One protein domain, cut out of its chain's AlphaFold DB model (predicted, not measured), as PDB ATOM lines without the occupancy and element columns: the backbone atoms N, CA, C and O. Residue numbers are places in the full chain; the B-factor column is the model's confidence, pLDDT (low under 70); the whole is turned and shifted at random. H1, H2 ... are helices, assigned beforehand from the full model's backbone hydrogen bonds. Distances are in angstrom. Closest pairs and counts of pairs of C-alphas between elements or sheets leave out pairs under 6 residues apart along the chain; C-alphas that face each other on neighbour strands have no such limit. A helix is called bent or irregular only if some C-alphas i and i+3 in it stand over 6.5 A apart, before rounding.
ATOM      1  N   ASP A 125     -27.115   7.127  26.136       87.06
ATOM      2  CA  ASP A 125     -25.888   7.243  25.333       87.06
ATOM      3  C   ASP A 125     -25.261   8.648  25.357       87.06
ATOM      4  O   ASP A 125     -24.057   8.791  25.125       87.06
ATOM      5  N   HIS A 126     -26.040   9.691  25.662       89.56
ATOM      6  CA  HIS A 126     -25.534  11.066  25.715       89.56
ATOM      7  C   HIS A 126     -24.783  11.368  27.020       89.56
ATOM      8  O   HIS A 126     -23.953  12.276  27.045       89.56
ATOM      9  N   ILE A 127     -25.029  10.604  28.092       90.81
ATOM     10  CA  ILE A 127     -24.529  10.898  29.446       90.81
ATOM     11  C   ILE A 127     -23.001  10.990  29.480       90.81
ATOM     12  O   ILE A 127     -22.462  11.905  30.092       90.81
ATOM     13  N   VAL A 128     -22.292  10.103  28.772       89.25
ATOM     14  CA  VAL A 128     -20.816  10.126  28.709       89.25
ATOM     15  C   VAL A 128     -20.298  11.450  28.158       89.25
ATOM     16  O   VAL A 128     -19.318  11.990  28.662       89.25
ATOM     17  N   VAL A 129     -20.947  11.973  27.118       90.88
ATOM     18  CA  VAL A 129     -20.539  13.226  26.476       90.88
ATOM     19  C   VAL A 129     -20.856  14.413  27.383       90.88
ATOM     20  O   VAL A 129     -20.041  15.323  27.485       90.88
ATOM     21  N   LEU A 130     -21.995  14.384  28.083       93.31
ATOM     22  CA  LEU A 130     -22.359  15.416  29.057       93.31
ATOM     23  C   LEU A 130     -21.387  15.446  30.244       93.31
ATOM     24  O   LEU A 130     -20.892  16.516  30.586       93.31
ATOM     25  N   LEU A 131     -21.044  14.282  30.808       92.56
ATOM     26  CA  LEU A 131     -20.000  14.154  31.834       92.56
ATOM     27  C   LEU A 131     -18.635  14.609  31.307       92.56
ATOM     28  O   LEU A 131     -17.882  15.245  32.037       92.56
ATOM     29  N   GLY A 132     -18.336  14.322  30.039       91.56
ATOM     30  CA  GLY A 132     -17.118  14.758  29.364       91.56
ATOM     31  C   GLY A 132     -17.015  16.271  29.175       91.56
ATOM     32  O   GLY A 132     -15.926  16.829  29.256       91.56
ATOM     33  N   ALA A 133     -18.145  16.938  28.950       92.12
ATOM     34  CA  ALA A 133     -18.224  18.387  28.793       92.12
ATOM     35  C   ALA A 133     -18.224  19.143  30.130       92.12
ATOM     36  O   ALA A 133     -17.975  20.353  30.141       92.12
ATOM     37  N   TYR A 134     -18.545  18.446  31.220       92.62
ATOM     38  CA  TYR A 134     -18.717  18.995  32.557       92.62
ATOM     39  C   TYR A 134     -17.397  19.009  33.329       92.62
ATOM     40  O   TYR A 134     -16.712  17.991  33.421       92.62
ATOM     41  N   SER A 135     -17.052  20.151  33.927       91.19
ATOM     42  CA  SER A 135     -15.808  20.306  34.702       91.19
ATOM     43  C   SER A 135     -15.990  20.268  36.225       91.19
ATOM     44  O   SER A 135     -15.037  20.521  36.960       91.19
ATOM     45  N   ALA A 136     -17.182  19.906  36.715       93.25
ATOM     46  CA  ALA A 136     -17.530  19.896  38.140       93.25
ATOM     47  C   ALA A 136     -17.470  21.270  38.831       93.25
ATOM     48  O   ALA A 136     -17.377  21.334  40.055       93.25
ATOM     49  N   THR A 137     -17.545  22.373  38.080       92.56
ATOM     50  CA  THR A 137     -17.376  23.737  38.607       92.56
ATOM     51  C   THR A 137     -18.693  24.496  38.774       92.56
ATOM     52  O   THR A 137     -19.736  24.090  38.267       92.56
ATOM     53  N   LEU A 138     -18.645  25.646  39.452       90.38
ATOM     54  CA  LEU A 138     -19.769  26.585  39.557       90.38
ATOM     55  C   LEU A 138     -19.928  27.505  38.335       90.38
ATOM     56  O   LEU A 138     -20.737  28.433  38.385       90.38
ATOM     57  N   LYS A 139     -19.207  27.275  37.227       88.88
ATOM     58  CA  LYS A 139     -19.451  28.010  35.974       88.88
ATOM     59  C   LYS A 139     -20.917  27.866  35.560       88.88
ATOM     60  O   LYS A 139     -21.509  26.799  35.709       88.88
ATOM     61  N   THR A 140     -21.495  28.918  34.986       89.12
ATOM     62  CA  THR A 140     -22.892  28.923  34.513       89.12
ATOM     63  C   THR A 140     -23.176  27.762  33.556       89.12
ATOM     64  O   THR A 140     -24.172  27.062  33.722       89.12
ATOM     65  N   VAL A 141     -22.261  27.502  32.617       90.38
ATOM     66  CA  VAL A 141     -22.327  26.371  31.675       90.38
ATOM     67  C   VAL A 141     -22.350  25.027  32.403       90.38
ATOM     68  O   VAL A 141     -23.152  24.160  32.069       90.38
ATOM     69  N   ASP A 142     -21.503  24.853  33.417       92.31
ATOM     70  CA  ASP A 142     -21.431  23.618  34.200       92.31
ATOM     71  C   ASP A 142     -22.712  23.406  35.019       92.31
ATOM     72  O   ASP A 142     -23.266  22.307  35.023       92.31
ATOM     73  N   GLN A 143     -23.250  24.455  35.646       92.88
ATOM     74  CA  GLN A 143     -24.535  24.378  36.347       92.88
ATOM     75  C   GLN A 143     -25.672  23.961  35.398       92.88
ATOM     76  O   GLN A 143     -26.494  23.117  35.761       92.88
ATOM     77  N   LYS A 144     -25.694  24.490  34.163       93.62
ATOM     78  CA  LYS A 144     -26.655  24.094  33.118       93.62
ATOM     79  C   LYS A 144     -26.446  22.650  32.649       93.62
ATOM     80  O   LYS A 144     -27.422  21.938  32.434       93.62
ATOM     81  N   LEU A 145     -25.200  22.189  32.517       94.81
ATOM     82  CA  LEU A 145     -24.891  20.788  32.195       94.81
ATOM     83  C   LEU A 145     -25.366  19.837  33.300       94.81
ATOM     84  O   LEU A 145     -25.937  18.789  33.005       94.81
ATOM     85  N   LEU A 146     -25.187  20.212  34.568       95.00
ATOM     86  CA  LEU A 146     -25.696  19.442  35.700       95.00
ATOM     87  C   LEU A 146     -27.231  19.423  35.725       95.00
ATOM     88  O   LEU A 146     -27.826  18.370  35.953       95.00
ATOM     89  N   GLN A 147     -27.876  20.554  35.431       95.25
ATOM     90  CA  GLN A 147     -29.328  20.629  35.257       95.25
ATOM     91  C   GLN A 147     -29.812  19.729  34.113       95.25
ATOM     92  O   GLN A 147     -30.804  19.017  34.259       95.25
ATOM     93  N   LEU A 148     -29.100  19.724  32.987       94.69
ATOM     94  CA  LEU A 148     -29.396  18.865  31.847       94.69
ATOM     95  C   LEU A 148     -29.312  17.385  32.243       94.69
ATOM     96  O   LEU A 148     -30.251  16.639  31.984       94.69
ATOM     97  N   MET A 149     -28.243  16.966  32.926       94.56
ATOM     98  CA  MET A 149     -28.111  15.590  33.427       94.56
ATOM     99  C   MET A 149     -29.217  15.216  34.424       94.56
ATOM    100  O   MET A 149     -29.705  14.090  34.390       94.56
ATOM    101  N   HIS A 150     -29.667  16.154  35.258       93.94
ATOM    102  CA  HIS A 150     -30.791  15.929  36.165       93.94
ATOM    103  C   HIS A 150     -32.107  15.663  35.412       93.94
ATOM    104  O   HIS A 150     -32.790  14.685  35.704       93.94
ATOM    105  N   ILE A 151     -32.416  16.460  34.380       94.06
ATOM    106  CA  ILE A 151     -33.595  16.245  33.518       94.06
ATOM    107  C   ILE A 151     -33.504  14.896  32.789       94.06
ATOM    108  O   ILE A 151     -34.520  14.232  32.575       94.06
ATOM    109  N   TYR A 152     -32.297  14.458  32.423       94.31
ATOM    110  CA  TYR A 152     -32.082  13.129  31.847       94.31
ATOM    111  C   TYR A 152     -32.494  12.014  32.815       94.31
ATOM    112  O   TYR A 152     -33.221  11.107  32.405       94.31
ATOM    113  N   GLU A 153     -32.097  12.093  34.089       92.38
ATOM    114  CA  GLU A 153     -32.520  11.115  35.102       92.38
ATOM    115  C   GLU A 153     -34.038  11.120  35.303       92.38
ATOM    116  O   GLU A 153     -34.644  10.047  35.364       92.38
ATOM    117  N   GLU A 154     -34.668  12.301  35.351       92.38
ATOM    118  CA  GLU A 154     -36.131  12.435  35.462       92.38
ATOM    119  C   GLU A 154     -36.866  11.773  34.284       92.38
ATOM    120  O   GLU A 154     -37.946  11.207  34.457       92.38
ATOM    121  N   ASN A 155     -36.249  11.771  33.099       92.81
ATOM    122  CA  ASN A 155     -36.764  11.140  31.883       92.81
ATOM    123  C   ASN A 155     -36.234   9.709  31.661       92.81
ATOM    124  O   ASN A 155     -36.158   9.242  30.527       92.81
ATOM    125  N   GLN A 156     -35.916   8.987  32.741       90.62
ATOM    126  CA  GLN A 156     -35.541   7.561  32.752       90.62
ATOM    127  C   GLN A 156     -34.167   7.224  32.136       90.62
ATOM    128  O   GLN A 156     -33.812   6.044  32.046       90.62
ATOM    129  N   ALA A 157     -33.344   8.215  31.782       90.62
ATOM    130  CA  ALA A 157     -31.949   7.988  31.406       90.62
ATOM    131  C   ALA A 157     -31.080   7.874  32.672       90.62
ATOM    132  O   ALA A 157     -30.521   8.848  33.168       90.62
ATOM    133  N   SER A 158     -31.000   6.661  33.226       87.56
ATOM    134  CA  SER A 158     -30.309   6.377  34.492       87.56
ATOM    135  C   SER A 158     -28.803   6.673  34.440       87.56
ATOM    136  O   SER A 158     -28.078   6.103  33.622       87.56
ATOM    137  N   LEU A 159     -28.304   7.472  35.392       87.25
ATOM    138  CA  LEU A 159     -26.865   7.689  35.597       87.25
ATOM    139  C   LEU A 159     -26.196   6.578  36.433       87.25
ATOM    140  O   LEU A 159     -24.975   6.553  36.567       87.25
ATOM    141  N   LYS A 160     -26.962   5.628  36.986       85.19
ATOM    142  CA  LYS A 160     -26.449   4.603  37.919       85.19
ATOM    143  C   LYS A 160     -25.270   3.802  37.358       85.19
ATOM    144  O   LYS A 160     -24.333   3.516  38.099       85.19
ATOM    145  N   ASP A 161     -25.301   3.483  36.066       81.94
ATOM    146  CA  ASP A 161     -24.290   2.649  35.400       81.94
ATOM    147  C   ASP A 161     -22.952   3.373  35.171       81.94
ATOM    148  O   ASP A 161     -21.964   2.750  34.776       81.94
ATOM    149  N   PHE A 162     -22.920   4.683  35.426       83.94
ATOM    150  CA  PHE A 162     -21.746   5.546  35.308       83.94
ATOM    151  C   PHE A 162     -21.077   5.810  36.662       83.94
ATOM    152  O   PHE A 162     -20.107   6.560  36.722       83.94
ATOM    153  N   LYS A 163     -21.578   5.211  37.753       84.56
ATOM    154  CA  LYS A 163     -20.955   5.300  39.077       84.56
ATOM    155  C   LYS A 163     -19.726   4.374  39.179       84.56
ATOM    156  O   LYS A 163     -19.789   3.248  38.681       84.56
ATOM    157  N   PRO A 164     -18.656   4.792  39.882       85.44
ATOM    158  CA  PRO A 164     -18.446   6.133  40.427       85.44
ATOM    159  C   PRO A 164     -18.158   7.154  39.312       85.44
ATOM    160  O   PRO A 164     -17.513   6.838  38.316       85.44
ATOM    161  N   TYR A 165     -18.679   8.372  39.475       88.12
ATOM    162  CA  TYR A 165     -18.691   9.372  38.408       88.12
ATOM    163  C   TYR A 165     -17.300   9.961  38.162       88.12
ATOM    164  O   TYR A 165     -16.715  10.575  39.052       88.12
ATOM    165  N   LEU A 166     -16.816   9.826  36.928       90.44
ATOM    166  CA  LEU A 166     -15.737  10.644  36.375       90.44
ATOM    167  C   LEU A 166     -16.352  11.771  35.538       90.44
ATOM    168  O   LEU A 166     -17.443  11.619  34.987       90.44
ATOM    169  N   TRP A 167     -15.646  12.891  35.425       93.00
ATOM    170  CA  TRP A 167     -16.056  14.059  34.640       93.00
ATOM    171  C   TRP A 167     -14.876  14.599  33.823       93.00
ATOM    172  O   TRP A 167     -13.732  14.163  33.998       93.00
ATOM    173  N   GLY A 168     -15.155  15.514  32.899       90.88
ATOM    174  CA  GLY A 168     -14.167  16.086  31.991       90.88
ATOM    175  C   GLY A 168     -13.538  15.047  31.057       90.88
ATOM    176  O   GLY A 168     -14.111  13.995  30.757       90.88
ATOM    177  N   THR A 169     -12.304  15.310  30.632       86.81
ATOM    178  CA  THR A 169     -11.527  14.422  29.749       86.81
ATOM    179  C   THR A 169     -11.429  12.989  30.280       86.81
ATOM    180  O   THR A 169     -11.612  12.036  29.521       86.81
ATOM    181  N   LYS A 170     -11.277  12.824  31.601       87.25
ATOM    182  CA  LYS A 170     -11.210  11.513  32.264       87.25
ATOM    183  C   LYS A 170     -12.473  10.668  32.058       87.25
ATOM    184  O   LYS A 170     -12.370   9.449  31.924       87.25
ATOM    185  N   ALA A 171     -13.657  11.283  31.991       87.12
ATOM    186  CA  ALA A 171     -14.899  10.562  31.694       87.12
ATOM    187  C   ALA A 171     -14.879   9.975  30.277       87.12
ATOM    188  O   ALA A 171     -15.238   8.814  30.062       87.12
ATOM    189  N   ILE A 172     -14.422  10.765  29.305       84.75
ATOM    190  CA  ILE A 172     -14.370  10.370  27.894       84.75
ATOM    191  C   ILE A 172     -13.352   9.250  27.698       84.75
ATOM    192  O   ILE A 172     -13.676   8.231  27.086       84.75
ATOM    193  N   GLU A 173     -12.148   9.409  28.249       83.81
ATOM    194  CA  GLU A 173     -11.081   8.409  28.179       83.81
ATOM    195  C   GLU A 173     -11.546   7.072  28.757       83.81
ATOM    196  O   GLU A 173     -11.494   6.047  28.071       83.81
ATOM    197  N   HIS A 174     -12.115   7.089  29.964       80.00
ATOM    198  CA  HIS A 174     -12.598   5.884  30.630       80.00
ATOM    199  C   HIS A 174     -13.689   5.166  29.817       80.00
ATOM    200  O   HIS A 174     -13.636   3.952  29.615       80.00
ATOM    201  N   HIS A 175     -14.660   5.898  29.271       75.75
ATOM    202  CA  HIS A 175     -15.735   5.291  28.483       75.75
ATOM    203  C   HIS A 175     -15.329   4.911  27.054       75.75
ATOM    204  O   HIS A 175     -15.923   3.991  26.480       75.75
ATOM    205  N   SER A 176     -14.305   5.544  26.481       71.81
ATOM    206  CA  SER A 176     -13.739   5.133  25.190       71.81
ATOM    207  C   SER A 176     -13.133   3.724  25.267       71.81
ATOM    208  O   SER A 176     -13.318   2.918  24.352       71.81
ATOM    209  N   ILE A 177     -12.535   3.377  26.413       64.50
ATOM    210  CA  ILE A 177     -11.989   2.047  26.703       64.50
ATOM    211  C   ILE A 177     -13.100   0.981  26.737       64.50
ATOM    212  O   ILE A 177     -12.897  -0.141  26.275       64.50
ATOM    213  N   LYS A 178     -14.315   1.324  27.193       66.25
ATOM    214  CA  LYS A 178     -15.485   0.423  27.129       66.25
ATOM    215  C   LYS A 178     -15.830   0.031  25.693       66.25
ATOM    216  O   LYS A 178     -16.170  -1.124  25.438       66.25
ATOM    217  N   LYS A 179     -15.754   0.988  24.759       63.59
ATOM    218  CA  LYS A 179     -16.042   0.747  23.336       63.59
ATOM    219  C   LYS A 179     -14.969  -0.115  22.664       63.59
ATOM    220  O   LYS A 179     -15.316  -0.870  21.764       63.59
ATOM    221  N   SER A 180     -13.706  -0.031  23.090       62.06
ATOM    222  CA  SER A 180     -12.603  -0.794  22.486       62.06
ATOM    223  C   SER A 180     -12.407  -2.192  23.085       62.06
ATOM    224  O   SER A 180     -12.128  -3.127  22.339       62.06
ATOM    225  N   LEU A 181     -12.571  -2.362  24.402       63.16
ATOM    226  CA  LEU A 181     -12.339  -3.636  25.103       63.16
ATOM    227  C   LEU A 181     -13.596  -4.516  25.241       63.16
ATOM    228  O   LEU A 181     -13.483  -5.697  25.569       63.16
ATOM    229  N   GLY A 182     -14.791  -3.972  24.987       61.69
ATOM    230  CA  GLY A 182     -16.064  -4.674  25.176       61.69
ATOM    231  C   GLY A 182     -16.490  -4.792  26.649       61.69
ATOM    232  O   GLY A 182     -15.718  -4.549  27.578       61.69
ATOM    233  N   THR A 183     -17.751  -5.164  26.885       63.12
ATOM    234  CA  THR A 183     -18.376  -5.164  28.226       63.12
ATOM    235  C   THR A 183     -17.740  -6.139  29.216       63.12
ATOM    236  O   THR A 183     -17.747  -5.859  30.409       63.12
ATOM    237  N   SER A 184     -17.161  -7.245  28.743       60.12
ATOM    238  CA  SER A 184     -16.567  -8.284  29.598       60.12
ATOM    239  C   SER A 184     -15.195  -7.914  30.179       60.12
ATOM    240  O   SER A 184     -14.787  -8.501  31.177       60.12
ATOM    241  N   LEU A 185     -14.473  -6.973  29.558       58.25
ATOM    242  CA  LEU A 185     -13.143  -6.514  29.992       58.25
ATOM    243  C   LEU A 185     -13.165  -5.097  30.585       58.25
ATOM    244  O   LEU A 185     -12.173  -4.656  31.169       58.25
ATOM    245  N   PHE A 186     -14.284  -4.382  30.440       66.06
ATOM    246  CA  PHE A 186     -14.465  -3.053  31.004       66.06
ATOM    247  C   PHE A 186     -14.573  -3.119  32.530       66.06
ATOM    248  O   PHE A 186     -15.468  -3.764  33.076       66.06
ATOM    249  N   LYS A 187     -13.668  -2.422  33.218       65.62
ATOM    250  CA  LYS A 187     -13.725  -2.232  34.670       65.62
ATOM    251  C   LYS A 187     -14.433  -0.917  34.977       65.62
ATOM    252  O   LYS A 187     -14.265   0.055  34.248       65.62
ATOM    253  N   GLN A 188     -15.228  -0.897  36.045       71.38
ATOM    254  CA  GLN A 188     -15.736   0.359  36.593       71.38
ATOM    255  C   GLN A 188     -14.572   1.206  37.115       71.38
ATOM    256  O   GLN A 188     -13.537   0.663  37.515       71.38
ATOM    257  N   ALA A 189     -14.761   2.525  37.109       79.31
ATOM    258  CA  ALA A 189     -13.797   3.443  37.692       79.31
ATOM    259  C   ALA A 189     -13.627   3.136  39.186       79.31
ATOM    260  O   ALA A 189     -14.579   2.723  39.852       79.31
ATOM    261  N   THR A 190     -12.419   3.313  39.716       84.62
ATOM    262  CA  THR A 190     -12.164   3.097  41.149       84.62
ATOM    263  C   THR A 190     -12.392   4.378  41.948       84.62
ATOM    264  O   THR A 190     -12.384   5.484  41.404       84.62
TER     265      THR A 190
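AT A GLANCE: This is residues 125 to 190 of the 812 residues of the protein "nucleolar pre-ribosomal-associated protein 1-like" of Lingula unguis (UniProt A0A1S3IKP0). The longest helix, H2, lies beside the short H1 in a helical hairpin; H3 packs on H1 away from H2, and residues 179 to 184 stick out at its far end. The printed part has 66 residues with three named helices, H1, H2, H3 in chain order, and no named strand: all helix. It is compact, radius of gyration of the C-alphas 12.2 A, spanning 37 by 25 by 18 A.

HOW THE PARTS SIT: Start at H2, residues 140 to 154; its residues 145 to 149 alone touch H1, residues 125 to 133, in a hairpin. Look at the C-alphas of Leu 130 and Leu 145, the closest, 6.7 A apart; the tilt is shallow, 20 degrees, opposite ways. H1 also touches H3, residues 168 to 181, closest at the C-alphas of Gly 132 and Gly 168, 4.2 A; the tilt of 38 degrees is only just steep, opposite ways. H2 and H3 are apart. In H2 every O i to N i+4 pair is within hydrogen-bond range; in H1 4 of 5 are, in H3 8 of 10.

IN THESE COORDINATES: Find C-alpha 140 at (-22.892, 28.923, 34.513); H2 runs 21.2 A from there. H1, 14.0 A, is only just irregular: C-alphas 125 and 128 are 6.7 A apart. H3 runs 21.0 A to C-alpha 181 at (-12.339, -3.636, 25.103).

THE WHOLE: The farthest C-alphas, Thr 140 and Ser 184, are 38.1 A apart. The printed part has no cut; the link from H2 to H3 is long, residues 155 to 167. Residues 177 to 187 have pLDDT under 70.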